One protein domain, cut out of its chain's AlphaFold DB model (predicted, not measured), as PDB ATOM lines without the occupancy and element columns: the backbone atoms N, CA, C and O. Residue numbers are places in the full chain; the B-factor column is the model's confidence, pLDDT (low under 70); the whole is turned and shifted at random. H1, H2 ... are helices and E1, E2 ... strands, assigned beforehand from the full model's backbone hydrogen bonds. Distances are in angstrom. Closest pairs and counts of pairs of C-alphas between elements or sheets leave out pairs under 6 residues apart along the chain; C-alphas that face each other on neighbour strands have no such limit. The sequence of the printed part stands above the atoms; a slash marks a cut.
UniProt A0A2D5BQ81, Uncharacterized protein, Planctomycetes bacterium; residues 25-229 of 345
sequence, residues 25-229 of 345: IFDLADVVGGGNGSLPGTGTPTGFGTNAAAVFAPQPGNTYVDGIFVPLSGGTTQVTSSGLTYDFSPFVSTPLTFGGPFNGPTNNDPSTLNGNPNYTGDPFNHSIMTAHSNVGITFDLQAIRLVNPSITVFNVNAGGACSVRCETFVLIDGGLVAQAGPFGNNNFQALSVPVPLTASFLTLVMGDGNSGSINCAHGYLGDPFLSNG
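What this domain is: This is residues 25 to 229 of the 345 residues of an uncharacterized protein of Planctomycetes bacterium (UniProt A0A2D5BQ81). Two twisted five-stranded sheets, E2 E6 E11 E8 E9 and E1 E5 E7 E10 E12, stand face to face as a sandwich, with a small hairpin of E3 and E4 beside it. The strands wind as a jelly roll, one long hairpin over both sheets: E5 pairs with E12, E6 with E11, E7 with E10, E8 with E9. You read 205 residues, in the order E1 H1 E2 E3 E4 E5 E6 H2 E7 E8 E9 E10 E11 E12; the first sheet has the order E2 E6 E11 E8 E9, the second is branched at E12, and both are antiparallel. The class is mostly strand, though named elements hold only 86 residues; the whole is compact, with a radius of gyration of the C-alphas of 15.0 A and spans of 40 by 39 by 27 A.

How they stand to each other: Start at E1, residues 25 to 27, antiparallel to E12, residues 218 to 227, with N 226 and O 26 2.8 A apart. H1, residues 28 to 32, stands at the branched sheet's level, at a height of 2.3 A; its closest C-alpha pair with E12 is Leu 28 and Pro 224, 5.6 A. Next, E2, residues 65 to 69, is an edge strand beside E6, residues 135 to 140; N 138 and O 67 are 2.9 A apart. In the hairpin of E3, residues 76 to 78, and E4, residues 85 to 87, find N 77 and O 86 at 2.8 A. E5, residues 128 to 132, is antiparallel to its neighbour E12, with N 221 and O 129 within hydrogen-bond range at 2.8 A. E6 is antiparallel to its neighbour E11, residues 201 to 207, with N 139 and O 202 within hydrogen-bond range at 2.8 A. H2, residues 141 to 147, is on their sheet; the C-alphas of Leu 141 and Phe 201 are its closest to E11, 5.3 A. E7, residues 153 to 160, has E10, residues 187 to 194, on one side and E12 on the other: N 156 and O 191 are 2.9 A apart, N 157 and O 222 2.7 A. E8, residues 166 to 172, has N 169 and O 205 of E11 at 2.8 A, and N 170 and O 178 of E9, residues 175 to 183, at 2.8 A. O i to N i+4 is within hydrogen-bond range throughout H1 and in 2 of 3 pairs of H2.

Where its parts are: Find C-alpha 25, where E1 begins, at (-15.407, 24.405, 15.825). E7 measures 22.6 A, E9 22.0 A, bending by 55 degrees at residue 178, and E10 23.3 A. E12, 25.9 A, ends at C-alpha 227, (-14.868, 28.326, 12.898).

The domain as a whole: The C-alphas of Gly 75 and Gly 121 are farthest apart, 41.4 A. The printed part has no cut; H1 to E2 and E4 to E5 are long links. Residues 51 to 54 and 229 are under pLDDT 70.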
ATOM      1  N   ILE A  25     -15.702  25.751  16.337       84.69
ATOM      2  CA  ILE A  25     -15.407  24.405  15.825       84.69
ATOM      3  C   ILE A  25     -14.128  23.867  16.422       84.69
ATOM      4  O   ILE A  25     -14.029  22.667  16.663       84.69
ATOM      5  N   PHE A  26     -13.149  24.745  16.624       95.50
ATOM      6  CA  PHE A  26     -11.825  24.315  17.011       95.50
ATOM      7  C   PHE A  26     -11.139  25.330  17.928       95.50
ATOM      8  O   PHE A  26     -10.870  26.461  17.525       95.50
ATOM      9  N   ASP A  27     -10.885  24.918  19.163       96.62
ATOM     10  CA  ASP A  27     -10.304  25.702  20.249       96.62
ATOM     11  C   ASP A  27      -8.775  25.671  20.233       96.62
ATOM     12  O   ASP A  27      -8.150  24.640  20.491       96.62
ATOM     13  N   LEU A  28      -8.148  26.819  19.973       97.81
ATOM     14  CA  LEU A  28      -6.691  26.904  19.988       97.81
ATOM     15  C   LEU A  28      -6.111  26.889  21.408       97.81
ATOM     16  O   LEU A  28      -4.965  26.469  21.572       97.81
ATOM     17  N   ALA A  29      -6.859  27.305  22.438       96.62
ATOM     18  CA  ALA A  29      -6.398  27.219  23.825       96.62
ATOM     19  C   ALA A  29      -6.279  25.755  24.267       96.62
ATOM     20  O   ALA A  29      -5.240  25.357  24.796       96.62
ATOM     21  N   ASP A  30      -7.285  24.935  23.950       96.88
ATOM     22  CA  ASP A  30      -7.255  23.490  24.184       96.88
ATOM     23  C   ASP A  30      -6.030  22.828  23.539       96.88
ATOM     24  O   ASP A  30      -5.287  22.084  24.186       96.88
ATOM     25  N   VAL A  31      -5.762  23.168  22.275       97.06
ATOM     26  CA  VAL A  31      -4.598  22.678  21.531       97.06
ATOM     27  C   VAL A  31      -3.284  23.043  22.215       97.06
ATOM     28  O   VAL A  31      -2.397  22.195  22.299       97.06
ATOM     29  N   VAL A  32      -3.136  24.260  22.743       96.62
ATOM     30  CA  VAL A  32      -1.933  24.651  23.502       96.62
ATOM     31  C   VAL A  32      -1.745  23.783  24.748       96.62
ATOM     32  O   VAL A  32      -0.615  23.447  25.103       96.62
ATOM     33  N   GLY A  33      -2.843  23.344  25.364       94.56
ATOM     34  CA  GLY A  33      -2.844  22.380  26.462       94.56
ATOM     35  C   GLY A  33      -2.561  20.929  26.049       94.56
ATOM     36  O   GLY A  33      -2.584  20.048  26.906       94.56
ATOM     37  N   GLY A  34      -2.313  20.657  24.763       95.00
ATOM     38  CA  GLY A  34      -2.137  19.310  24.210       95.00
ATOM     39  C   GLY A  34      -3.449  18.586  23.889       95.00
ATOM     40  O   GLY A  34      -3.443  17.368  23.713       95.00
ATOM     41  N   GLY A  35      -4.565  19.317  23.850       95.75
ATOM     42  CA  GLY A  35      -5.882  18.790  23.525       95.75
ATOM     43  C   GLY A  35      -6.126  18.592  22.027       95.75
ATOM     44  O   GLY A  35      -5.230  18.682  21.185       95.75
ATOM     45  N   ASN A  36      -7.377  18.290  21.697       94.81
ATOM     46  CA  ASN A  36      -7.857  17.972  20.353       94.81
ATOM     47  C   ASN A  36      -8.605  19.131  19.669       94.81
ATOM     48  O   ASN A  36      -9.113  18.939  18.565       94.81
ATOM     49  N   GLY A  37      -8.692  20.291  20.321       94.75
ATOM     50  CA  GLY A  37      -9.412  21.472  19.858       94.75
ATOM     51  C   GLY A  37     -10.917  21.442  20.127       94.75
ATOM     52  O   GLY A  37     -11.631  22.263  19.564       94.75
ATOM     53  N   SER A  38     -11.442  20.516  20.934       92.88
ATOM     54  CA  SER A  38     -12.874  20.497  21.280       92.88
ATOM     55  C   SER A  38     -13.165  21.225  22.590       92.88
ATOM     56  O   SER A  38     -12.296  21.295  23.452       92.88
ATOM     57  N   LEU A  39     -14.413  21.668  22.771       88.88
ATOM     58  CA  LEU A  39     -14.941  22.054  24.078       88.88
ATOM     59  C   LEU A  39     -15.905  20.991  24.648       88.88
ATOM     60  O   LEU A  39     -16.712  20.436  23.897       88.88
ATOM     61  N   PRO A  40     -15.883  20.732  25.971       89.06
ATOM     62  CA  PRO A  40     -14.836  21.140  26.908       89.06
ATOM     63  C   PRO A  40     -13.459  20.636  26.491       89.06
ATOM     64  O   PRO A  40     -13.341  19.537  25.945       89.06
ATOM     65  N   GLY A  41     -12.443  21.450  26.777       88.19
ATOM     66  CA  GLY A  41     -11.057  21.135  26.458       88.19
ATOM     67  C   GLY A  41     -10.628  19.766  26.990       88.19
ATOM     68  O   GLY A  41     -10.963  19.379  28.111       88.19
ATOM     69  N   THR A  42      -9.876  19.030  26.177       92.25
ATOM     70  CA  THR A  42      -9.212  17.775  26.563       92.25
ATOM     71  C   THR A  42      -7.753  17.984  26.979       92.25
ATOM     72  O   THR A  42      -7.149  17.092  27.578       92.25
ATOM     73  N   GLY A  43      -7.191  19.154  26.679       89.00
ATOM     74  CA  GLY A  43      -5.855  19.584  27.041       89.00
ATOM     75  C   GLY A  43      -5.737  19.923  28.523       89.00
ATOM     76  O   GLY A  43      -6.697  20.303  29.196       89.00
ATOM     77  N   THR A  44      -4.525  19.799  29.050       89.19
ATOM     78  CA  THR A  44      -4.237  20.184  30.431       89.19
ATOM     79  C   THR A  44      -4.030  21.697  30.550       89.19
ATOM     80  O   THR A  44      -3.684  22.336  29.554       89.19
ATOM     81  N   PRO A  45      -4.179  22.290  31.754       83.94
ATOM     82  CA  PRO A  45      -3.796  23.678  32.049       83.94
ATOM     83  C   PRO A  45      -2.269  23.879  32.044       83.94
ATOM     84  O   PRO A  45      -1.648  24.301  33.018       83.94
ATOM     85  N   THR A  46      -1.639  23.458  30.958       83.44
ATOM     86  CA  THR A  46      -0.209  23.515  30.703       83.44
ATOM     87  C   THR A  46       0.025  24.337  29.448       83.44
ATOM     88  O   THR A  46      -0.885  24.592  28.659       83.44
ATOM     89  N   GLY A  47       1.265  24.753  29.261       83.44
ATOM     90  CA  GLY A  47       1.678  25.459  28.064       83.44
ATOM     91  C   GLY A  47       3.039  25.007  27.603       83.44
ATOM     92  O   GLY A  47       3.631  24.062  28.134       83.44
ATOM     93  N   PHE A  48       3.546  25.736  26.628       86.44
ATOM     94  CA  PHE A  48       4.905  25.552  26.165       86.44
ATOM     95  C   PHE A  48       5.895  26.242  27.110       86.44
ATOM     96  O   PHE A  48       5.570  27.207  27.808       86.44
ATOM     97  N   GLY A  49       7.125  25.733  27.139       78.94
ATOM     98  CA  GLY A  49       8.231  26.416  27.805       78.94
ATOM     99  C   GLY A  49       8.596  27.732  27.109       78.94
ATOM    100  O   GLY A  49       8.034  28.097  26.078       78.94
ATOM    101  N   THR A  50       9.572  28.448  27.663       70.56
ATOM    102  CA  THR A  50      10.202  29.567  26.956       70.56
ATOM    103  C   THR A  50      11.194  29.067  25.914       70.56
ATOM    104  O   THR A  50      11.847  28.041  26.108       70.56
ATOM    105  N   ASN A  51      11.383  29.857  24.860       69.19
ATOM    106  CA  ASN A  51      12.521  29.721  23.955       69.19
ATOM    107  C   ASN A  51      13.502  30.874  24.140       69.19
ATOM    108  O   ASN A  51      13.159  31.931  24.670       69.19
ATOM    109  N   ALA A  52      14.725  30.679  23.652       65.06
ATOM    110  CA  ALA A  52      15.620  31.798  23.406       65.06
ATOM    111  C   ALA A  52      15.033  32.720  22.318       65.06
ATOM    112  O   ALA A  52      14.375  32.258  21.383       65.06
ATOM    113  N   ALA A  53      15.316  34.017  22.429       66.19
ATOM    114  CA  ALA A  53      15.004  35.010  21.404       66.19
ATOM    115  C   ALA A  53      15.443  34.568  20.002       66.19
ATOM    116  O   ALA A  53      16.517  33.980  19.860       66.19
ATOM    117  N   ALA A  54      14.636  34.875  18.978       66.38
ATOM    118  CA  ALA A  54      14.880  34.524  17.570       66.38
ATOM    119  C   ALA A  54      14.998  33.033  17.232       66.38
ATOM    120  O   ALA A  54      15.206  32.696  16.067       66.38
ATOM    121  N   VAL A  55      14.843  32.133  18.201       83.75
ATOM    122  CA  VAL A  55      14.827  30.700  17.927       83.75
ATOM    123  C   VAL A  55      13.382  30.261  17.781       83.75
ATOM    124  O   VAL A  55      12.625  30.209  18.751       83.75
ATOM    125  N   PHE A  56      13.010  29.924  16.549       93.44
ATOM    126  CA  PHE A  56      11.805  29.153  16.303       93.44
ATOM    127  C   PHE A  56      12.015  27.738  16.852       93.44
ATOM    128  O   PHE A  56      12.944  27.047  16.426       93.44
ATOM    129  N   ALA A  57      11.182  27.308  17.801       94.88
ATOM    130  CA  ALA A  57      11.206  25.940  18.311       94.88
ATOM    131  C   ALA A  57       9.968  25.176  17.824       94.88
ATOM    132  O   ALA A  57       8.864  25.420  18.335       94.88
ATOM    133  N   PRO A  58      10.147  24.240  16.873       95.19
ATOM    134  CA  PRO A  58       9.076  23.366  16.425       95.19
ATOM    135  C   PRO A  58       8.466  22.572  17.584       95.19
ATOM    136  O   PRO A  58       9.182  22.194  18.515       95.19
ATOM    137  N   GLN A  59       7.169  22.268  17.508       94.75
ATOM    138  CA  GLN A  59       6.455  21.465  18.510       94.75
ATOM    139  C   GLN A  59       5.975  20.122  17.930       94.75
ATOM    140  O   GLN A  59       4.779  19.859  17.895       94.75
ATOM    141  N   PRO A  60       6.876  19.198  17.534       91.69
ATOM    142  CA  PRO A  60       6.488  17.942  16.877       91.69
ATOM    143  C   PRO A  60       5.644  17.004  17.759       91.69
ATOM    144  O   PRO A  60       5.062  16.047  17.258       91.69
ATOM    145  N   GLY A  61       5.600  17.245  19.075       91.12
ATOM    146  CA  GLY A  61       4.731  16.524  20.008       91.12
ATOM    147  C   GLY A  61       3.277  17.010  20.013       91.12
ATOM    148  O   GLY A  61       2.448  16.384  20.665       91.12
ATOM    149  N   ASN A  62       2.967  18.102  19.312       94.12
ATOM    150  CA  ASN A  62       1.628  18.660  19.198       94.12
ATOM    151  C   ASN A  62       1.239  18.752  17.719       94.12
ATOM    152  O   ASN A  62       1.766  19.575  16.981       94.12
ATOM    153  N   THR A  63       0.295  17.913  17.295       96.38
ATOM    154  CA  THR A  63      -0.128  17.786  15.891       96.38
ATOM    155  C   THR A  63      -0.583  19.100  15.255       96.38
ATOM    156  O   THR A  63      -0.484  19.248  14.044       96.38
ATOM    157  N   TYR A  64      -1.105  20.037  16.045       98.00
ATOM    158  CA  TYR A  64      -1.740  21.252  15.536       98.00
ATOM    159  C   TYR A  64      -0.897  22.514  15.754       98.00
ATOM    160  O   TYR A  64      -1.266  23.582  15.267       98.00
ATOM    161  N   VAL A  65       0.223  22.413  16.477       97.94
ATOM    162  CA  VAL A  65       1.144  23.529  16.721       97.94
ATOM    163  C   VAL A  65       2.421  23.287  15.933       97.94
ATOM    164  O   VAL A  65       3.172  22.360  16.211       97.94
ATOM    165  N   ASP A  66       2.687  24.169  14.978       98.12
ATOM    166  CA  ASP A  66       3.917  24.154  14.193       98.12
ATOM    167  C   ASP A  66       5.122  24.485  15.083       98.12
ATOM    168  O   ASP A  66       6.105  23.743  15.152       98.12
ATOM    169  N   GLY A  67       5.027  25.579  15.842       96.75
ATOM    170  CA  GLY A  67       6.078  25.976  16.766       96.75
ATOM    171  C   GLY A  67       5.775  27.229  17.570       96.75
ATOM    172  O   GLY A  67       4.758  27.894  17.382       96.75
ATOM    173  N   ILE A  68       6.698  27.551  18.471       96.81
ATOM    174  CA  ILE A  68       6.684  28.779  19.272       96.81
ATOM    175  C   ILE A  68       7.990  29.552  19.088       96.81
ATOM    176  O   ILE A  68       9.029  28.981  18.750       96.81
ATOM    177  N   PHE A  69       7.956  30.859  19.322       96.38
ATOM    178  CA  PHE A  69       9.115  31.734  19.163       96.38
ATOM    179  C   PHE A  69       9.010  32.977  20.045       96.38
ATOM    180  O   PHE A  69       7.970  33.274  20.627       96.38
ATOM    181  N   VAL A  70      10.112  33.719  20.119       95.69
ATOM    182  CA  VAL A  70      10.190  35.023  20.783       95.69
ATOM    183  C   VAL A  70      10.604  36.057  19.730       95.69
ATOM    184  O   VAL A  70      11.682  35.898  19.143       95.69
ATOM    185  N   PRO A  71       9.760  37.070  19.445       94.62
ATOM    186  CA  PRO A  71      10.028  38.077  18.429       94.62
ATOM    187  C   PRO A  71      11.256  38.920  18.772       94.62
ATOM    188  O   PRO A  71      11.527  39.237  19.931       94.62
ATOM    189  N   LEU A  72      12.000  39.295  17.736       92.38
ATOM    190  CA  LEU A  72      13.099  40.243  17.835       92.38
ATOM    191  C   LEU A  72      12.582  41.680  17.878       92.38
ATOM    192  O   LEU A  72      11.716  42.061  17.095       92.38
ATOM    193  N   SER A  73      13.220  42.505  18.709       89.88
ATOM    194  CA  SER A  73      13.092  43.967  18.650       89.88
ATOM    195  C   SER A  73      13.960  44.610  17.556       89.88
ATOM    196  O   SER A  73      13.986  45.828  17.409       89.88
ATOM    197  N   GLY A  74      14.681  43.803  16.771       89.12
ATOM    198  CA  GLY A  74      15.505  44.252  15.651       89.12
ATOM    199  C   GLY A  74      15.755  43.130  14.646       89.12
ATOM    200  O   GLY A  74      16.371  42.123  14.988       89.12
ATOM    201  N   GLY A  75      15.312  43.329  13.402       89.81
ATOM    202  CA  GLY A  75      15.439  42.354  12.318       89.81
ATOM    203  C   GLY A  75      14.270  41.369  12.230       89.81
ATOM    204  O   GLY A  75      13.278  41.461  12.951       89.81
ATOM    205  N   THR A  76      14.388  40.407  11.317       94.06
ATOM    206  CA  THR A  76      13.326  39.439  11.035       94.06
ATOM    207  C   THR A  76      13.364  38.248  11.989       94.06
ATOM    208  O   THR A  76      14.417  37.699  12.303       94.06
ATOM    209  N   THR A  77      12.187  37.819  12.435       95.50
ATOM    210  CA  THR A  77      11.993  36.616  13.253       95.50
ATOM    211  C   THR A  77      11.395  35.516  12.390       95.50
ATOM    212  O   THR A  77      10.429  35.767  11.673       95.50
ATOM    213  N   GLN A  78      11.929  34.297  12.468       97.25
ATOM    214  CA  GLN A  78      11.282  33.129  11.874       97.25
ATOM    215  C   GLN A  78      10.025  32.767  12.667       97.25
ATOM    216  O   GLN A  78      10.085  32.567  13.879       97.25
ATOM    217  N   VAL A  79       8.898  32.670  11.967       97.44
ATOM    218  CA  VAL A  79       7.581  32.432  12.564       97.44
ATOM    219  C   VAL A  79       7.002  31.064  12.218       97.44
ATOM    220  O   VAL A  79       6.029  30.671  12.837       97.44
ATOM    221  N   THR A  80       7.581  30.307  11.279       97.94
ATOM    222  CA  THR A  80       7.115  28.943  10.945       97.94
ATOM    223  C   THR A  80       8.274  27.977  10.715       97.94
ATOM    224  O   THR A  80       9.382  28.403  10.365       97.94
ATOM    225  N   SER A  81       8.020  26.671  10.804       96.94
ATOM    226  CA  SER A  81       8.990  25.617  10.470       96.94
ATOM    227  C   SER A  81       9.414  25.644   8.999       96.94
ATOM    228  O   SER A  81      10.536  25.257   8.676       96.94
ATOM    229  N   SER A  82       8.561  26.177   8.115       97.19
ATOM    230  CA  SER A  82       8.856  26.351   6.685       97.19
ATOM    231  C   SER A  82       9.844  27.488   6.382       97.19
ATOM    232  O   SER A  82      10.303  27.618   5.249       97.19
ATOM    233  N   GLY A  83      10.192  28.305   7.383       97.31
ATOM    234  CA  GLY A  83      11.149  29.404   7.238       97.31
ATOM    235  C   GLY A  83      10.521  30.763   6.939       97.31
ATOM    236  O   GLY A  83      11.260  31.713   6.696       97.31
ATOM    237  N   LEU A  84       9.189  30.892   6.974       97.19
ATOM    238  CA  LEU A  84       8.540  32.203   6.863       97.19
ATOM    239  C   LEU A  84       8.982  33.113   8.011       97.19
ATOM    240  O   LEU A  84       9.145  32.662   9.148       97.19
ATOM    241  N   THR A  85       9.157  34.397   7.707       97.38
ATOM    242  CA  THR A  85       9.663  35.397   8.650       97.38
ATOM    243  C   THR A  85       8.797  36.645   8.682       97.38
ATOM    244  O   THR A  85       8.228  37.014   7.657       97.38
ATOM    245  N   TYR A  86       8.802  37.351   9.811       96.06
ATOM    246  CA  TYR A  86       8.193  38.673   9.954       96.06
ATOM    247  C   TYR A  86       9.088  39.610  10.783       96.06
ATOM    248  O   TYR A  86       9.820  39.152  11.663       96.06
ATOM    249  N   ASP A  87       9.059  40.912  10.491       94.62
ATOM    250  CA  ASP A  87       9.810  41.935  11.231       94.62
ATOM    251  C   ASP A  87       8.924  42.583  12.306       94.62
ATOM    252  O   ASP A  87       8.017  43.360  12.007       94.62
ATOM    253  N   PHE A  88       9.200  42.254  13.570       92.69
ATOM    254  CA  PHE A  88       8.476  42.787  14.728       92.69
ATOM    255  C   PHE A  88       9.141  44.023  15.347       92.69
ATOM    256  O   PHE A  88       8.627  44.551  16.334       92.69
ATOM    257  N   SER A  89      10.248  44.516  14.784       89.94
ATOM    258  CA  SER A  89      11.005  45.640  15.350       89.94
ATOM    259  C   SER A  89      10.206  46.937  15.567       89.94
ATOM    260  O   SER A  89      10.519  47.648  16.524       89.94
ATOM    261  N   PRO A  90       9.141  47.262  14.799       88.56
ATOM    262  CA  PRO A  90       8.308  48.428  15.110       88.56
ATOM    263  C   PRO A  90       7.443  48.257  16.370       88.56
ATOM    264  O   PRO A  90       6.971  49.246  16.934       88.56
ATOM    265  N   PHE A  91       7.214  47.012  16.791       87.94
ATOM    266  CA  PHE A  91       6.154  46.629  17.722       87.94
ATOM    267  C   PHE A  91       6.662  46.053  19.043       87.94
ATOM    268  O   PHE A  91       5.939  46.058  20.039       87.94
ATOM    269  N   VAL A  92       7.891  45.542  19.045       91.31
ATOM    270  CA  VAL A  92       8.507  44.879  20.192       91.31
ATOM    271  C   VAL A  92       9.750  45.644  20.610       91.31
ATOM    272  O   VAL A  92      10.651  45.865  19.806       91.31
ATOM    273  N   SER A  93       9.827  46.023  21.885       91.50
ATOM    274  CA  SER A  93      10.948  46.819  22.403       91.50
ATOM    275  C   SER A  93      12.131  45.981  22.895       91.50
ATOM    276  O   SER A  93      13.270  46.452  22.927       91.50
ATOM    277  N   THR A  94      11.889  44.724  23.276       90.44
ATOM    278  CA  THR A  94      12.902  43.838  23.860       90.44
ATOM    279  C   THR A  94      12.686  42.378  23.459       90.44
ATOM    280  O   THR A  94      11.547  41.938  23.364       90.44
ATOM    281  N   PRO A  95      13.747  41.574  23.279       87.69
ATOM    282  CA  PRO A  95      13.619  40.146  22.995       87.69
ATOM    283  C   PRO A  95      13.393  39.297  24.264       87.69
ATOM    284  O   PRO A  95      13.634  38.092  24.262       87.69
ATOM    285  N   LEU A  96      13.028  39.920  25.388       89.94
ATOM    286  CA  LEU A  96      12.767  39.230  26.651       89.94
ATOM    287  C   LEU A  96      11.315  38.753  26.717       89.94
ATOM    288  O   LEU A  96      10.416  39.474  26.295       89.94
ATOM    289  N   THR A  97      11.097  37.594  27.336       90.50
ATOM    290  CA  THR A  97       9.773  37.048  27.663       90.50
ATOM    291  C   THR A  97       9.823  36.243  28.969       90.50
ATOM    292  O   THR A  97      10.906  35.856  29.420       90.50
ATOM    293  N   PHE A  98       8.661  35.958  29.562       87.81
ATOM    294  CA  PHE A  98       8.513  35.103  30.743       87.81
ATOM    295  C   PHE A  98       7.454  34.021  30.507       87.81
ATOM    296  O   PHE A  98       6.262  34.267  30.624       87.81
ATOM    297  N   GLY A  99       7.883  32.790  30.245       87.56
ATOM    298  CA  GLY A  99       6.971  31.693  29.900       87.56
ATOM    299  C   GLY A  99       6.623  31.638  28.410       87.56
ATOM    300  O   GLY A  99       6.935  32.546  27.643       87.56
ATOM    301  N   GLY A 100       6.023  30.522  28.002       91.06
ATOM    302  CA  GLY A 100       5.386  30.377  26.697       91.06
ATOM    303  C   GLY A 100       3.877  30.645  26.770       91.06
ATOM    304  O   GLY A 100       3.351  30.957  27.844       91.06
ATOM    305  N   PRO A 101       3.159  30.490  25.648       93.69
ATOM    306  CA  PRO A 101       1.702  30.453  25.645       93.69
ATOM    307  C   PRO A 101       1.207  29.240  26.429       93.69
ATOM    308  O   PRO A 101       1.795  28.157  26.335       93.69
ATOM    309  N   PHE A 102       0.115  29.406  27.171       92.88
ATOM    310  CA  PHE A 102      -0.474  28.326  27.953       92.88
ATOM    311  C   PHE A 102      -2.003  28.326  27.925       92.88
ATOM    312  O   PHE A 102      -2.640  29.360  27.713       92.88
ATOM    313  N   ASN A 103      -2.572  27.136  28.131       94.38
ATOM    314  CA  ASN A 103      -4.008  26.919  28.234       94.38
ATOM    315  C   ASN A 103      -4.501  27.270  29.641       94.38
ATOM    316  O   ASN A 103      -4.069  26.663  30.625       94.38
ATOM    317  N   GLY A 104      -5.416  28.226  29.734       91.06
ATOM    318  CA  GLY A 104      -6.014  28.676  30.979       91.06
ATOM    319  C   GLY A 104      -5.606  30.093  31.388       91.06
ATOM    320  O   GLY A 104      -4.797  30.755  30.729       91.06
ATOM    321  N   PRO A 105      -6.220  30.602  32.467       86.44
ATOM    322  CA  PRO A 105      -6.037  31.973  32.921       86.44
ATOM    323  C   PRO A 105      -4.677  32.171  33.603       86.44
ATOM    324  O   PRO A 105      -4.132  31.265  34.235       86.44
ATOM    325  N   THR A 106      -4.172  33.405  33.574       78.38
ATOM    326  CA  THR A 106      -3.118  33.824  34.514       78.38
ATOM    327  C   THR A 106      -3.705  34.081  35.906       78.38
ATOM    328  O   THR A 106      -4.908  33.982  36.139       78.38
ATOM    329  N   ASN A 107      -2.851  34.482  36.847       74.06
ATOM    330  CA  ASN A 107      -3.255  35.017  38.151       74.06
ATOM    331  C   ASN A 107      -4.197  36.239  38.067       74.06
ATOM    332  O   ASN A 107      -4.804  36.599  39.073       74.06
ATOM    333  N   ASN A 108      -4.328  36.850  36.887       78.50
ATOM    334  CA  ASN A 108      -5.213  37.969  36.599       78.50
ATOM    335  C   ASN A 108      -6.261  37.542  35.556       78.50
ATOM    336  O   ASN A 108      -6.258  38.026  34.428       78.50
ATOM    337  N   ASP A 109      -7.123  36.592  35.913       81.81
ATOM    338  CA  ASP A 109      -8.205  36.125  35.041       81.81
ATOM    339  C   ASP A 109      -9.140  37.290  34.633       81.81
ATOM    340  O   ASP A 109      -9.738  37.919  35.514       81.81
ATOM    341  N   PRO A 110      -9.287  37.595  33.328       83.88
ATOM    342  CA  PRO A 110     -10.157  38.667  32.851       83.88
ATOM    343  C   PRO A 110     -11.641  38.264  32.773       83.88
ATOM    344  O   PRO A 110     -12.463  39.085  32.357       83.88
ATOM    345  N   SER A 111     -11.993  37.024  33.136       85.06
ATOM    346  CA  SER A 111     -13.356  36.491  33.045       85.06
ATOM    347  C   SER A 111     -14.387  37.433  33.663       85.06
ATOM    348  O   SER A 111     -14.218  37.917  34.782       85.06
ATOM    349  N   THR A 112     -15.491  37.675  32.949       84.38
ATOM    350  CA  THR A 112     -16.611  38.554  33.354       84.38
ATOM    351  C   THR A 112     -16.278  40.044  33.526       84.38
ATOM    352  O   THR A 112     -17.179  40.852  33.772       84.38
ATOM    353  N   LEU A 113     -15.016  40.454  33.363       80.69
ATOM    354  CA  LEU A 113     -14.620  41.858  33.443       80.69
ATOM    355  C   LEU A 113     -14.866  42.561  32.110       80.69
ATOM    356  O   LEU A 113     -14.517  42.050  31.051       80.69
ATOM    357  N   ASN A 114     -15.442  43.764  32.171       79.56
ATOM    358  CA  ASN A 114     -15.656  44.645  31.017       79.56
ATOM    359  C   ASN A 114     -16.411  44.002  29.837       79.56
ATOM    360  O   ASN A 114     -16.255  44.433  28.701       79.56
ATOM    361  N   GLY A 115     -17.257  43.003  30.107       81.12
ATOM    362  CA  GLY A 115     -18.015  42.289  29.077       81.12
ATOM    363  C   GLY A 115     -17.297  41.074  28.488       81.12
ATOM    364  O   GLY A 115     -17.833  40.470  27.562       81.12
ATOM    365  N   ASN A 116     -16.135  40.685  29.026       82.38
ATOM    366  CA  ASN A 116     -15.525  39.407  28.679       82.38
ATOM    367  C   ASN A 116     -16.446  38.233  29.052       82.38
ATOM    368  O   ASN A 116     -17.088  38.263  30.112       82.38
ATOM    369  N   PRO A 117     -16.448  37.168  28.238       86.81
ATOM    370  CA  PRO A 117     -16.965  35.864  28.617       86.81
ATOM    371  C   PRO A 117     -16.411  35.326  29.943       86.81
ATOM    372  O   PRO A 117     -15.421  35.811  30.497       86.81
ATOM    373  N   ASN A 118     -17.074  34.298  30.469       89.88
ATOM    374  CA  ASN A 118     -16.656  33.610  31.684       89.88
ATOM    375  C   ASN A 118     -15.760  32.407  31.347       89.88
ATOM    376  O   ASN A 118     -16.230  31.274  31.327       89.88
ATOM    377  N   TYR A 119     -14.475  32.645  31.083       90.75
ATOM    378  CA  TYR A 119     -13.546  31.606  30.622       90.75
ATOM    379  C   TYR A 119     -13.275  30.510  31.657       90.75
ATOM    380  O   TYR A 119     -13.038  29.361  31.301       90.75
ATOM    381  N   THR A 120     -13.295  30.848  32.947       86.25
ATOM    382  CA  THR A 120     -12.998  29.889  34.023       86.25
ATOM    383  C   THR A 120     -14.232  29.220  34.605       86.25
ATOM    384  O   THR A 120     -14.158  28.076  35.055       86.25
ATOM    385  N   GLY A 121     -15.368  29.915  34.608       87.81
ATOM    386  CA  GLY A 121     -16.627  29.388  35.121       87.81
ATOM    387  C   GLY A 121     -17.517  28.722  34.072       87.81
ATOM    388  O   GLY A 121     -18.511  28.115  34.464       87.81
ATOM    389  N   ASP A 122     -17.188  28.814  32.779       88.69
ATOM    390  CA  ASP A 122     -17.941  28.181  31.687       88.69
ATOM    391  C   ASP A 122     -17.038  27.457  30.659       88.69
ATOM    392  O   ASP A 122     -16.987  27.820  29.481       88.69
ATOM    393  N   PRO A 123     -16.338  26.384  31.073       88.00
ATOM    394  CA  PRO A 123     -15.391  25.659  30.216       88.00
ATOM    395  C   PRO A 123     -16.057  24.862  29.081       88.00
ATOM    396  O   PRO A 123     -15.368  24.218  28.295       88.00
ATOM    397  N   PHE A 124     -17.392  24.832  29.019       87.25
ATOM    398  CA  PHE A 124     -18.132  24.159  27.949       87.25
ATOM    399  C   PHE A 124     -18.319  25.051  26.721       87.25
ATOM    400  O   PHE A 124     -18.570  24.522  25.641       87.25
ATOM    401  N   ASN A 125     -18.205  26.369  26.884       87.62
ATOM    402  CA  ASN A 125     -18.460  27.342  25.820       87.62
ATOM    403  C   ASN A 125     -17.315  28.338  25.630       87.62
ATOM    404  O   ASN A 125     -17.282  29.041  24.623       87.62
ATOM    405  N   HIS A 126     -16.404  28.421  26.600       91.62
ATOM    406  CA  HIS A 126     -15.370  29.435  26.627       91.62
ATOM    407  C   HIS A 126     -14.025  28.846  27.021       91.62
ATOM    408  O   HIS A 126     -13.929  27.944  27.856       91.62
ATOM    409  N   SER A 127     -12.976  29.400  26.429       94.69
ATOM    410  CA  SER A 127     -11.595  29.047  26.732       94.69
ATOM    411  C   SER A 127     -10.728  30.295  26.729       94.69
ATOM    412  O   SER A 127     -11.094  31.346  26.201       94.69
ATOM    413  N   ILE A 128      -9.561  30.208  27.353       94.50
ATOM    414  CA  ILE A 128      -8.614  31.313  27.368       94.50
ATOM    415  C   ILE A 128      -7.213  30.765  27.186       94.50
ATOM    416  O   ILE A 128      -6.790  29.837  27.871       94.50
ATOM    417  N   MET A 129      -6.488  31.364  26.257       95.25
ATOM    418  CA  MET A 129      -5.054  31.203  26.139       95.25
ATOM    419  C   MET A 129      -4.406  32.462  26.674       95.25
ATOM    420  O   MET A 129      -4.813  33.575  26.343       95.25
ATOM    421  N   THR A 130      -3.385  32.307  27.495       93.44
ATOM    422  CA  THR A 130      -2.675  33.458  28.035       93.44
ATOM    423  C   THR A 130      -1.185  33.303  27.849       93.44
ATOM    424  O   THR A 130      -0.659  32.200  27.676       93.44
ATOM    425  N   ALA A 131      -0.500  34.437  27.812       91.94
ATOM    426  CA  ALA A 131       0.943  34.443  27.797       91.94
ATOM    427  C   ALA A 131       1.494  35.777  28.283       91.94
ATOM    428  O   ALA A 131       0.807  36.798  28.366       91.94
ATOM    429  N   HIS A 132       2.780  35.756  28.580       91.75
ATOM    430  CA  HIS A 132       3.535  36.973  28.761       91.75
ATOM    431  C   HIS A 132       3.867  37.594  27.393       91.75
ATOM    432  O   HIS A 132       4.048  36.871  26.416       91.75
ATOM    433  N   SER A 133       3.985  38.921  27.309       92.25
ATOM    434  CA  SER A 133       4.424  39.613  26.095       92.25
ATOM    435  C   SER A 133       5.749  39.079  25.556       92.25
ATOM    436  O   SER A 133       6.585  38.527  26.281       92.25
ATOM    437  N   ASN A 134       5.928  39.338  24.267       94.06
ATOM    438  CA  ASN A 134       7.005  38.911  23.389       94.06
ATOM    439  C   ASN A 134       7.063  37.394  23.253       94.06
ATOM    440  O   ASN A 134       8.108  36.767  23.412       94.06
ATOM    441  N   VAL A 135       5.920  36.809  22.921       94.56
ATOM    442  CA  VAL A 135       5.822  35.395  22.587       94.56
ATOM    443  C   VAL A 135       4.924  35.206  21.380       94.56
ATOM    444  O   VAL A 135       3.898  35.873  21.235       94.56
ATOM    445  N   GLY A 136       5.341  34.308  20.500       96.12
ATOM    446  CA  GLY A 136       4.604  33.907  19.322       96.12
ATOM    447  C   GLY A 136       4.342  32.411  19.311       96.12
ATOM    448  O   GLY A 136       5.150  31.619  19.804       96.12
ATOM    449  N   ILE A 137       3.214  32.035  18.724       98.00
ATOM    450  CA  ILE A 137       2.823  30.655  18.455       98.00
ATOM    451  C   ILE A 137       2.255  30.548  17.052       98.00
ATOM    452  O   ILE A 137       1.491  31.408  16.619       98.00
ATOM    453  N   THR A 138       2.616  29.475  16.363       98.56
ATOM    454  CA  THR A 138       2.134  29.165  15.023       98.56
ATOM    455  C   THR A 138       1.404  27.836  15.039       98.56
ATOM    456  O   THR A 138       1.930  26.833  15.520       98.56
ATOM    457  N   PHE A 139       0.198  27.840  14.486       98.69
ATOM    458  CA  PHE A 139      -0.656  26.678  14.297       98.69
ATOM    459  C   PHE A 139      -0.554  26.168  12.861       98.69
ATOM    460  O   PHE A 139      -0.498  26.963  11.919       98.69
ATOM    461  N   ASP A 140      -0.569  24.847  12.704       98.50
ATOM    462  CA  ASP A 140      -0.619  24.178  11.404       98.50
ATOM    463  C   ASP A 140      -2.082  24.057  10.949       98.50
ATOM    464  O   ASP A 140      -2.839  23.186  11.391       98.50
ATOM    465  N   LEU A 141      -2.498  24.948  10.048       98.12
ATOM    466  CA  LEU A 141      -3.861  24.959   9.519       98.12
ATOM    467  C   LEU A 141      -4.144  23.753   8.623       98.12
ATOM    468  O   LEU A 141      -5.307  23.370   8.488       98.12
ATOM    469  N   GLN A 142      -3.126  23.144   8.011       97.00
ATOM    470  CA  GLN A 142      -3.321  21.943   7.205       97.00
ATOM    471  C   GLN A 142      -3.679  20.767   8.112       97.00
ATOM    472  O   GLN A 142      -4.677  20.092   7.860       97.00
ATOM    473  N   ALA A 143      -2.932  20.580   9.205       97.31
ATOM    474  CA  ALA A 143      -3.210  19.552  10.204       97.31
ATOM    475  C   ALA A 143      -4.600  19.728  10.834       97.31
ATOM    476  O   ALA A 143      -5.362  18.766  10.938       97.31
ATOM    477  N   ILE A 144      -4.976  20.961  11.181       97.50
ATOM    478  CA  ILE A 144      -6.309  21.273  11.717       97.50
ATOM    479  C   ILE A 144      -7.407  20.961  10.682       97.50
ATOM    480  O   ILE A 144      -8.446  20.387  11.018       97.50
ATOM    481  N   ARG A 145      -7.190  21.270   9.399       95.69
ATOM    482  CA  ARG A 145      -8.171  21.003   8.333       95.69
ATOM    483  C   ARG A 145      -8.360  19.529   8.000       95.69
ATOM    484  O   ARG A 145      -9.388  19.186   7.422       95.69
ATOM    485  N   LEU A 146      -7.441  18.648   8.397       95.19
ATOM    486  CA  LEU A 146      -7.667  17.203   8.291       95.19
ATOM    487  C   LEU A 146      -8.863  16.748   9.137       95.19
ATOM    488  O   LEU A 146      -9.543  15.795   8.759       95.19
ATOM    489  N   VAL A 147      -9.134  17.432  10.255       93.75
ATOM    490  CA  VAL A 147     -10.284  17.153  11.128       93.75
ATOM    491  C   VAL A 147     -11.427  18.153  10.941       93.75
ATOM    492  O   VAL A 147     -12.583  17.785  11.125       93.75
ATOM    493  N   ASN A 148     -11.131  19.382  10.506       91.81
ATOM    494  CA  ASN A 148     -12.107  20.452  10.292       91.81
ATOM    495  C   ASN A 148     -11.873  21.177   8.947       91.81
ATOM    496  O   ASN A 148     -11.359  22.298   8.918       91.81
ATOM    497  N   PRO A 149     -12.242  20.560   7.808       89.19
ATOM    498  CA  PRO A 149     -11.831  21.009   6.468       89.19
ATOM    499  C   PRO A 149     -12.411  22.361   6.036       89.19
ATOM    500  O   PRO A 149     -11.937  22.970   5.081       89.19
ATOM    501  N   SER A 150     -13.445  22.828   6.721       85.19
ATOM    502  CA  SER A 150     -14.245  24.002   6.369       85.19
ATOM    503  C   SER A 150     -13.892  25.260   7.175       85.19
ATOM    504  O   SER A 150     -14.610  26.253   7.077       85.19
ATOM    505  N   ILE A 151     -12.808  25.232   7.962       90.81
ATOM    506  CA  ILE A 151     -12.351  26.393   8.731       90.81
ATOM    507  C   ILE A 151     -11.914  27.520   7.796       90.81
ATOM    508  O   ILE A 151     -11.000  27.366   6.974       90.81
ATOM    509  N   THR A 152     -12.535  28.673   8.007       90.19
ATOM    510  CA  THR A 152     -12.385  29.878   7.183       90.19
ATOM    511  C   THR A 152     -12.273  31.158   8.003       90.19
ATOM    512  O   THR A 152     -12.022  32.218   7.433       90.19
ATOM    513  N   VAL A 153     -12.456  31.089   9.325       90.69
ATOM    514  CA  VAL A 153     -12.459  32.258  10.211       90.69
ATOM    515  C   VAL A 153     -11.735  31.939  11.507       90.69
ATOM    516  O   VAL A 153     -11.940  30.867  12.076       90.69
ATOM    517  N   PHE A 154     -10.931  32.884  11.981       95.06
ATOM    518  CA  PHE A 154     -10.356  32.904  13.319       95.06
ATOM    519  C   PHE A 154     -11.005  34.026  14.131       95.06
ATOM    520  O   PHE A 154     -10.998  35.175  13.697       95.06
ATOM    521  N   ASN A 155     -11.560  33.703  15.293       92.75
ATOM    522  CA  ASN A 155     -12.159  34.654  16.223       92.75
ATOM    523  C   ASN A 155     -11.364  34.659  17.523       92.75
ATOM    524  O   ASN A 155     -10.898  33.609  17.953       92.75
ATOM    525  N   VAL A 156     -11.211  35.829  18.141       94.56
ATOM    526  CA  VAL A 156     -10.562  35.956  19.449       94.56
ATOM    527  C   VAL A 156     -10.935  37.270  20.127       94.56
ATOM    528  O   VAL A 156     -11.060  38.305  19.481       94.56
ATOM    529  N   ASN A 157     -11.047  37.254  21.448       93.38
ATOM    530  CA  ASN A 157     -11.045  38.433  22.304       93.38
ATOM    531  C   ASN A 157      -9.617  38.657  22.812       93.38
ATOM    532  O   ASN A 157      -9.177  38.027  23.775       93.38
ATOM    533  N   ALA A 158      -8.868  39.520  22.128       94.12
ATOM    534  CA  ALA A 158      -7.488  39.832  22.482       94.12
ATOM    535  C   ALA A 158      -7.451  40.948  23.527       94.12
ATOM    536  O   ALA A 158      -8.116  41.966  23.347       94.12
ATOM    537  N   GLY A 159      -6.673  40.793  24.597       92.25
ATOM    538  CA  GLY A 159      -6.634  41.785  25.668       92.25
ATOM    539  C   GLY A 159      -5.397  41.742  26.557       92.25
ATOM    540  O   GLY A 159      -4.483  40.937  26.372       92.25
ATOM    541  N   GLY A 160      -5.370  42.655  27.531       90.81
ATOM    542  CA  GLY A 160      -4.323  42.770  28.549       90.81
ATOM    543  C   GLY A 160      -4.886  42.597  29.959       90.81
ATOM    544  O   GLY A 160      -5.940  43.139  30.282       90.81
ATOM    545  N   ALA A 161      -4.186  41.854  30.814       86.12
ATOM    546  CA  ALA A 161      -4.608  41.528  32.185       86.12
ATOM    547  C   ALA A 161      -3.820  42.288  33.275       86.12
ATOM    548  O   ALA A 161      -3.954  42.029  34.474       86.12
ATOM    549  N   CYS A 162      -2.947  43.208  32.864       84.06
ATOM    550  CA  CYS A 162      -2.026  43.930  33.738       84.06
ATOM    551  C   CYS A 162      -1.862  45.403  33.313       84.06
ATOM    552  O   CYS A 162      -2.460  45.873  32.350       84.06
ATOM    553  N   SER A 163      -1.043  46.158  34.052       77.69
ATOM    554  CA  SER A 163      -0.791  47.584  33.821       77.69
ATOM    555  C   SER A 163       0.127  47.910  32.638       77.69
ATOM    556  O   SER A 163       0.046  49.032  32.134       77.69
ATOM    557  N   VAL A 164       0.997  46.992  32.198       80.31
ATOM    558  CA  VAL A 164       1.873  47.234  31.042       80.31
ATOM    559  C   VAL A 164       1.163  46.882  29.744       80.31
ATOM    560  O   VAL A 164       0.350  45.960  29.678       80.31
ATOM    561  N   ARG A 165       1.469  47.673  28.710       85.25
ATOM    562  CA  ARG A 165       0.851  47.552  27.397       85.25
ATOM    563  C   ARG A 165       1.190  46.209  26.769       85.25
ATOM    564  O   ARG A 165       2.355  45.847  26.676       85.25
ATOM    565  N   CYS A 166       0.156  45.514  26.320       87.94
ATOM    566  CA  CYS A 166       0.284  44.311  25.509       87.94
ATOM    567  C   CYS A 166      -0.406  44.552  24.174       87.94
ATOM    568  O   CYS A 166      -1.383  45.291  24.104       87.94
ATOM    569  N   GLU A 167       0.077  43.925  23.120       93.00
ATOM    570  CA  GLU A 167      -0.527  44.027  21.798       93.00
ATOM    571  C   GLU A 167      -0.604  42.644  21.178       93.00
ATOM    572  O   GLU A 167       0.256  41.809  21.441       93.00
ATOM    573  N   THR A 168      -1.646  42.376  20.403       95.31
ATOM    574  CA  THR A 168      -1.813  41.100  19.708       95.31
ATOM    575  C   THR A 168      -1.687  41.303  18.212       95.31
ATOM    576  O   THR A 168      -2.322  42.194  17.655       95.31
ATOM    577  N   PHE A 169      -0.915  40.437  17.566       96.06
ATOM    578  CA  PHE A 169      -0.771  40.362  16.118       96.06
ATOM    579  C   PHE A 169      -1.276  39.013  15.632       96.06
ATOM    580  O   PHE A 169      -0.992  37.980  16.243       96.06
ATOM    581  N   VAL A 170      -1.987  39.032  14.511       97.62
ATOM    582  CA  VAL A 170      -2.437  37.839  13.801       97.62
ATOM    583  C   VAL A 170      -1.792  37.847  12.429       97.62
ATOM    584  O   VAL A 170      -1.958  38.807  11.668       97.62
ATOM    585  N   LEU A 171      -1.048  36.791  12.116       98.19
ATOM    586  CA  LEU A 171      -0.453  36.593  10.804       98.19
ATOM    587  C   LEU A 171      -1.047  35.346  10.151       98.19
ATOM    588  O   LEU A 171      -1.316  34.349  10.822       98.19
ATOM    589  N   ILE A 172      -1.189  35.395   8.833       97.62
ATOM    590  CA  ILE A 172      -1.525  34.250   7.988       97.62
ATOM    591  C   ILE A 172      -0.371  34.053   7.016       97.62
ATOM    592  O   ILE A 172       0.018  34.997   6.330       97.62
ATOM    593  N   ASP A 173       0.210  32.853   7.000       97.06
ATOM    594  CA  ASP A 173       1.390  32.524   6.185       97.06
ATOM    595  C   ASP A 173       2.508  33.586   6.281       97.06
ATOM    596  O   ASP A 173       3.134  33.974   5.295       97.06
ATOM    597  N   GLY A 174       2.763  34.074   7.501       92.88
ATOM    598  CA  GLY A 174       3.810  35.058   7.795       92.88
ATOM    599  C   GLY A 174       3.478  36.511   7.434       92.88
ATOM    600  O   GLY A 174       4.265  37.396   7.759       92.88
ATOM    601  N   GLY A 175       2.327  36.790   6.815       92.38
ATOM    602  CA  GLY A 175       1.846  38.152   6.570       92.38
ATOM    603  C   GLY A 175       0.944  38.649   7.696       92.38
ATOM    604  O   GLY A 175       0.014  37.946   8.079       92.38
ATOM    605  N   LEU A 176       1.184  39.857   8.218       93.31
ATOM    606  CA  LEU A 176       0.302  40.498   9.200       93.31
ATOM    607  C   LEU A 176      -1.068  40.794   8.575       93.31
ATOM    608  O   LEU A 176      -1.147  41.511   7.580       93.31
ATOM    609  N   VAL A 177      -2.135  40.274   9.184       88.44
ATOM    610  CA  VAL A 177      -3.519  40.469   8.716       88.44
ATOM    611  C   VAL A 177      -4.405  41.193   9.725       88.44
ATOM    612  O   VAL A 177      -5.392  41.805   9.333       88.44
ATOM    613  N   ALA A 178      -4.065  41.150  11.015       89.44
ATOM    614  CA  ALA A 178      -4.765  41.914  12.039       89.44
ATOM    615  C   ALA A 178      -3.849  42.254  13.214       89.44
ATOM    616  O   ALA A 178      -2.887  41.543  13.513       89.44
ATOM    617  N   GLN A 179      -4.194  43.336  13.900       93.19
ATOM    618  CA  GLN A 179      -3.525  43.828  15.095       93.19
ATOM    619  C   GLN A 179      -4.587  44.373  16.052       93.19
ATOM    620  O   GLN A 179      -5.562  44.986  15.610       93.19
ATOM    621  N   ALA A 180      -4.411  44.142  17.348       89.75
ATOM    622  CA  ALA A 180      -5.301  44.663  18.373       89.75
ATOM    623  C   ALA A 180      -4.528  45.123  19.603       89.75
ATOM    624  O   ALA A 180      -3.612  44.437  20.061       89.75
ATOM    625  N   GLY A 181      -4.948  46.260  20.155       88.12
ATOM    626  CA  GLY A 181      -4.246  46.957  21.224       88.12
ATOM    627  C   GLY A 181      -3.598  48.268  20.749       88.12
ATOM    628  O   GLY A 181      -4.014  48.824  19.731       88.12
ATOM    629  N   PRO A 182      -2.643  48.817  21.521       88.44
ATOM    630  CA  PRO A 182      -2.140  48.281  22.784       88.44
ATOM    631  C   PRO A 182      -3.196  48.303  23.902       88.44
ATOM    632  O   PRO A 182      -3.929  49.277  24.081       88.44
ATOM    633  N   PHE A 183      -3.240  47.241  24.700       87.44
ATOM    634  CA  PHE A 183      -4.168  47.065  25.812       87.44
ATOM    635  C   PHE A 183      -3.547  47.490  27.135       87.44
ATOM    636  O   PHE A 183      -2.403  47.157  27.426       87.44
ATOM    637  N   GLY A 184      -4.323  48.196  27.954       80.81
ATOM    638  CA  GLY A 184      -4.053  48.318  29.384       80.81
ATOM    639  C   GLY A 184      -4.770  47.225  30.179       80.81
ATOM    640  O   GLY A 184      -5.242  46.235  29.624       80.81
ATOM    641  N   ASN A 185      -4.905  47.449  31.483       84.06
ATOM    642  CA  ASN A 185      -5.496  46.474  32.393       84.06
ATOM    643  C   ASN A 185      -6.980  46.213  32.093       84.06
ATOM    644  O   ASN A 185      -7.787  47.144  32.103       84.06
ATOM    645  N   ASN A 186      -7.327  44.942  31.897       78.69
ATOM    646  CA  ASN A 186      -8.671  44.417  31.667       78.69
ATOM    647  C   ASN A 186      -9.389  44.994  30.441       78.69
ATOM    648  O   ASN A 186     -10.615  44.963  30.384       78.69
ATOM    649  N   ASN A 187      -8.658  45.522  29.458       84.38
ATOM    650  CA  ASN A 187      -9.250  45.933  28.187       84.38
ATOM    651  C   ASN A 187      -9.059  44.835  27.138       84.38
ATOM    652  O   ASN A 187      -8.038  44.143  27.158       84.38
ATOM    653  N   PHE A 188     -10.016  44.711  26.223       89.81
ATOM    654  CA  PHE A 188      -9.924  43.797  25.094       89.81
ATOM    655  C   PHE A 188     -10.525  44.394  23.831       89.81
ATOM    656  O   PHE A 188     -11.268  45.375  23.855       89.81
ATOM    657  N   GLN A 189     -10.190  43.764  22.718       87.56
ATOM    658  CA  GLN A 189     -10.776  44.000  21.418       87.56
ATOM    659  C   GLN A 189     -11.071  42.643  20.786       87.56
ATOM    660  O   GLN A 189     -10.193  41.783  20.688       87.56
ATOM    661  N   ALA A 190     -12.314  42.467  20.345       87.38
ATOM    662  CA  ALA A 190     -12.688  41.324  19.533       87.38
ATOM    663  C   ALA A 190     -12.053  41.456  18.142       87.38
ATOM    664  O   ALA A 190     -12.164  42.494  17.482       87.38
ATOM    665  N   LEU A 191     -11.396  40.394  17.702       85.06
ATOM    666  CA  LEU A 191     -10.889  40.211  16.357       85.06
ATOM    667  C   LEU A 191     -11.631  39.058  15.703       85.06
ATOM    668  O   LEU A 191     -11.893  38.025  16.317       85.06
ATOM    669  N   SER A 192     -11.917  39.239  14.424       86.94
ATOM    670  CA  SER A 192     -12.403  38.189  13.554       86.94
ATOM    671  C   SER A 192     -11.632  38.316  12.244       86.94
ATOM    672  O   SER A 192     -11.566  39.396  11.654       86.94
ATOM    673  N   VAL A 193     -10.947  37.248  11.851       86.50
ATOM    674  CA  VAL A 193      -9.916  37.262  10.813       86.50
ATOM    675  C   VAL A 193     -10.242  36.198   9.766       86.50
ATOM    676  O   VAL A 193     -10.391  35.025  10.123       86.50
ATOM    677  N   PRO A 194     -10.334  36.567   8.475       85.56
ATOM    678  CA  PRO A 194     -10.422  35.600   7.390       85.56
ATOM    679  C   PRO A 194      -9.215  34.655   7.371       85.56
ATOM    680  O   PRO A 194      -8.067  35.094   7.389       85.56
ATOM    681  N   VAL A 195      -9.473  33.353   7.264       90.69
ATOM    682  CA  VAL A 195      -8.456  32.307   7.117       90.69
ATOM    683  C   VAL A 195      -8.655  31.631   5.756       90.69
ATOM    684  O   VAL A 195      -9.510  30.751   5.628       90.69
ATOM    685  N   PRO A 196      -7.894  32.012   4.711       88.06
ATOM    686  CA  PRO A 196      -8.018  31.418   3.382       88.06
ATOM    687  C   PRO A 196      -7.896  29.894   3.427       88.06
ATOM    688  O   PRO A 196      -7.027  29.371   4.122       88.06
ATOM    689  N   LEU A 197      -8.707  29.166   2.650       87.00
ATOM    690  CA  LEU A 197      -8.655  27.692   2.579       87.00
ATOM    691  C   LEU A 197      -7.290  27.153   2.122       87.00
ATOM    692  O   LEU A 197      -6.955  26.002   2.388       87.00
ATOM    693  N   THR A 198      -6.504  27.987   1.443       89.19
ATOM    694  CA  THR A 198      -5.144  27.687   0.985       89.19
ATOM    695  C   THR A 198      -4.067  28.004   2.019       89.19
ATOM    696  O   THR A 198      -2.916  27.641   1.801       89.19
ATOM    697  N   ALA A 199      -4.411  28.702   3.106       95.12
ATOM    698  CA  ALA A 199      -3.439  29.109   4.111       95.12
ATOM    699  C   ALA A 199      -2.866  27.896   4.843       95.12
ATOM    700  O   ALA A 199      -3.607  26.968   5.171       95.12
ATOM    701  N   SER A 200      -1.568  27.907   5.122       98.00
ATOM    702  CA  SER A 200      -0.889  26.808   5.816       98.00
ATOM    703  C   SER A 200      -0.694  27.095   7.298       98.00
ATOM    704  O   SER A 200      -0.757  26.176   8.108       98.00
ATOM    705  N   PHE A 201      -0.517  28.365   7.659       98.62
ATOM    706  CA  PHE A 201      -0.184  28.766   9.018       98.62
ATOM    707  C   PHE A 201      -1.044  29.926   9.514       98.62
ATOM    708  O   PHE A 201      -1.277  30.901   8.798       98.62
ATOM    709  N   LEU A 202      -1.456  29.828  10.778       98.62
ATOM    710  CA  LEU A 202      -1.977  30.935  11.580       98.62
ATOM    711  C   LEU A 202      -0.975  31.208  12.696       98.62
ATOM    712  O   LEU A 202      -0.679  30.311  13.481       98.62
ATOM    713  N   THR A 203      -0.489  32.439  12.799       98.62
ATOM    714  CA  THR A 203       0.447  32.838  13.851       98.62
ATOM    715  C   THR A 203      -0.179  33.903  14.735       98.62
ATOM    716  O   THR A 203      -0.672  34.913  14.239       98.62
ATOM    717  N   LEU A 204      -0.116  33.690  16.047       98.19
ATOM    718  CA  LEU A 204      -0.544  34.640  17.067       98.19
ATOM    719  C   LEU A 204       0.692  35.133  17.809       98.19
ATOM    720  O   LEU A 204       1.519  34.326  18.236       98.19
ATOM    721  N   VAL A 205       0.826  36.446  17.968       96.38
ATOM    722  CA  VAL A 205       1.940  37.048  18.709       96.38
ATOM    723  C   VAL A 205       1.398  38.020  19.732       96.38
ATOM    724  O   VAL A 205       0.630  38.911  19.385       96.38
ATOM    725  N   MET A 206       1.835  37.876  20.978       94.44
ATOM    726  CA  MET A 206       1.666  38.898  22.001       94.44
ATOM    727  C   MET A 206       2.950  39.714  22.078       94.44
ATOM    728  O   MET A 206       3.994  39.174  22.429       94.44
ATOM    729  N   GLY A 207       2.894  40.997  21.736       94.00
ATOM    730  CA  GLY A 207       3.989  41.955  21.889       94.00
ATOM    731  C   GLY A 207       3.862  42.790  23.162       94.00
ATOM    732  O   GLY A 207       2.828  42.793  23.833       94.00
ATOM    733  N   ASP A 208       4.922  43.518  23.494       92.88
ATOM    734  CA  ASP A 208       4.996  44.448  24.632       92.88
ATOM    735  C   ASP A 208       4.501  45.873  24.310       92.88
ATOM    736  O   ASP A 208       4.737  46.813  25.081       92.88
ATOM    737  N   GLY A 209       3.854  46.051  23.149       87.38
ATOM    738  CA  GLY A 209       3.351  47.337  22.663       87.38
ATOM    739  C   GLY A 209       4.439  48.408  22.566       87.38
ATOM    740  O   GLY A 209       4.160  49.585  22.810       87.38
ATOM    741  N   ASN A 210       5.682  47.986  22.313       88.06
ATOM    742  CA  ASN A 210       6.888  48.802  22.292       88.06
ATOM    743  C   ASN A 210       7.064  49.675  23.554       88.06
ATOM    744  O   ASN A 210       7.510  50.822  23.498       88.06
ATOM    745  N   SER A 211       6.658  49.156  24.718       87.25
ATOM    746  CA  SER A 211       6.615  49.934  25.965       87.25
ATOM    747  C   SER A 211       7.962  50.056  26.690       87.25
ATOM    748  O   SER A 211       8.070  50.815  27.654       87.25
ATOM    749  N   GLY A 212       8.993  49.324  26.254       87.69
ATOM    750  CA  GLY A 212      10.313  49.289  26.893       87.69
ATOM    751  C   GLY A 212      10.378  48.420  28.153       87.69
ATOM    752  O   GLY A 212      11.434  48.324  28.778       87.69
ATOM    753  N   SER A 213       9.267  47.799  28.555       88.12
ATOM    754  CA  SER A 213       9.164  46.972  29.754       88.12
ATOM    755  C   SER A 213       8.244  45.790  29.502       88.12
ATOM    756  O   SER A 213       7.201  45.921  28.879       88.12
ATOM    757  N   ILE A 214       8.604  44.646  30.069       88.50
ATOM    758  CA  ILE A 214       7.761  43.451  30.101       88.50
ATOM    759  C   ILE A 214       7.339  43.120  31.538       88.50
ATOM    760  O   ILE A 214       6.999  41.995  31.851       88.50
ATOM    761  N   ASN A 215       7.418  44.054  32.483       89.19
ATOM    762  CA  ASN A 215       6.999  43.760  33.855       89.19
ATOM    763  C   ASN A 215       5.466  43.812  33.969       89.19
ATOM    764  O   ASN A 215       4.903  44.890  33.820       89.19
ATOM    765  N   CYS A 216       4.794  42.693  34.268       87.56
ATOM    766  CA  CYS A 216       3.324  42.591  34.215       87.56
ATOM    767  C   CYS A 216       2.812  42.938  32.804       87.56
ATOM    768  O   CYS A 216       1.903  43.743  32.645       87.56
ATOM    769  N   ALA A 217       3.421  42.384  31.755       88.88
ATOM    770  CA  ALA A 217       2.877  42.484  30.401       88.88
ATOM    771  C   ALA A 217       2.176  41.158  30.074       88.88
ATOM    772  O   ALA A 217       2.679  40.329  29.325       88.88
ATOM    773  N   HIS A 218       1.066  40.901  30.772       90.31
ATOM    774  CA  HIS A 218       0.280  39.678  30.615       90.31
ATOM    775  C   HIS A 218      -0.824  39.931  29.593       90.31
ATOM    776  O   HIS A 218      -1.750  40.704  29.859       90.31
ATOM    777  N   GLY A 219      -0.720  39.277  28.441       92.19
ATOM    778  CA  GLY A 219      -1.758  39.268  27.425       92.19
ATOM    779  C   GLY A 219      -2.662  38.046  27.563       92.19
ATOM    780  O   GLY A 219      -2.292  37.019  28.144       92.19
ATOM    781  N   TYR A 220      -3.862  38.159  27.011       94.00
ATOM    782  CA  TYR A 220      -4.767  37.033  26.857       94.00
ATOM    783  C   TYR A 220      -5.451  37.040  25.500       94.00
ATOM    784  O   TYR A 220      -5.645  38.077  24.866       94.00
ATOM    785  N   LEU A 221      -5.830  35.838  25.097       95.38
ATOM    786  CA  LEU A 221      -6.583  35.501  23.909       95.38
ATOM    787  C   LEU A 221      -7.763  34.664  24.397       95.38
ATOM    788  O   LEU A 221      -7.638  33.460  24.616       95.38
ATOM    789  N   GLY A 222      -8.876  35.333  24.674       94.94
ATOM    790  CA  GLY A 222     -10.112  34.689  25.091       94.94
ATOM    791  C   GLY A 222     -10.898  34.202  23.885       94.94
ATOM    792  O   GLY A 222     -10.981  34.912  22.887       94.94
ATOM    793  N   ASP A 223     -11.478  33.011  23.968       95.06
ATOM    794  CA  ASP A 223     -12.192  32.357  22.871       95.06
ATOM    795  C   ASP A 223     -11.405  32.329  21.539       95.06
ATOM    796  O   ASP A 223     -11.948  32.755  20.515       95.06
ATOM    797  N   PRO A 224     -10.127  31.884  21.512       96.69
ATOM    798  CA  PRO A 224      -9.330  31.826  20.292       96.69
ATOM    799  C   PRO A 224      -9.790  30.650  19.414       96.69
ATOM    800  O   PRO A 224      -9.115  29.626  19.311       96.69
ATOM    801  N   PHE A 225     -10.959  30.785  18.792       95.62
ATOM    802  CA  PHE A 225     -11.600  29.727  18.020       95.62
ATOM    803  C   PHE A 225     -11.376  29.880  16.524       95.62
ATOM    804  O   PHE A 225     -11.511  30.958  15.946       95.62
ATOM    805  N   LEU A 226     -11.157  28.746  15.874       95.75
ATOM    806  CA  LEU A 226     -11.387  28.591  14.451       95.75
ATOM    807  C   LEU A 226     -12.813  28.088  14.218       95.75
ATOM    808  O   LEU A 226     -13.304  27.187  14.908       95.75
ATOM    809  N   SER A 227     -13.488  28.668  13.233       90.88
ATOM    810  CA  SER A 227     -14.868  28.326  12.898       90.88
ATOM    811  C   SER A 227     -15.087  28.195  11.396       90.88
ATOM    812  O   SER A 227     -14.348  28.756  10.580       90.88
ATOM    813  N   ASN A 228     -16.154  27.481  11.038       83.00
ATOM    814  CA  ASN A 228     -16.725  27.545   9.699       83.00
ATOM    815  C   ASN A 228     -17.616  28.782   9.626       83.00
ATOM    816  O   ASN A 228     -18.464  28.998  10.492       83.00
ATOM    817  N   GLY A 229     -17.475  29.550   8.561       65.81
ATOM    818  CA  GLY A 229     -18.357  30.673   8.280       65.81
ATOM    819  C   GLY A 229     -17.942  31.390   7.009       65.81
ATOM    820  O   GLY A 229     -16.893  31.101   6.431       65.81
TER     821      GLY A 229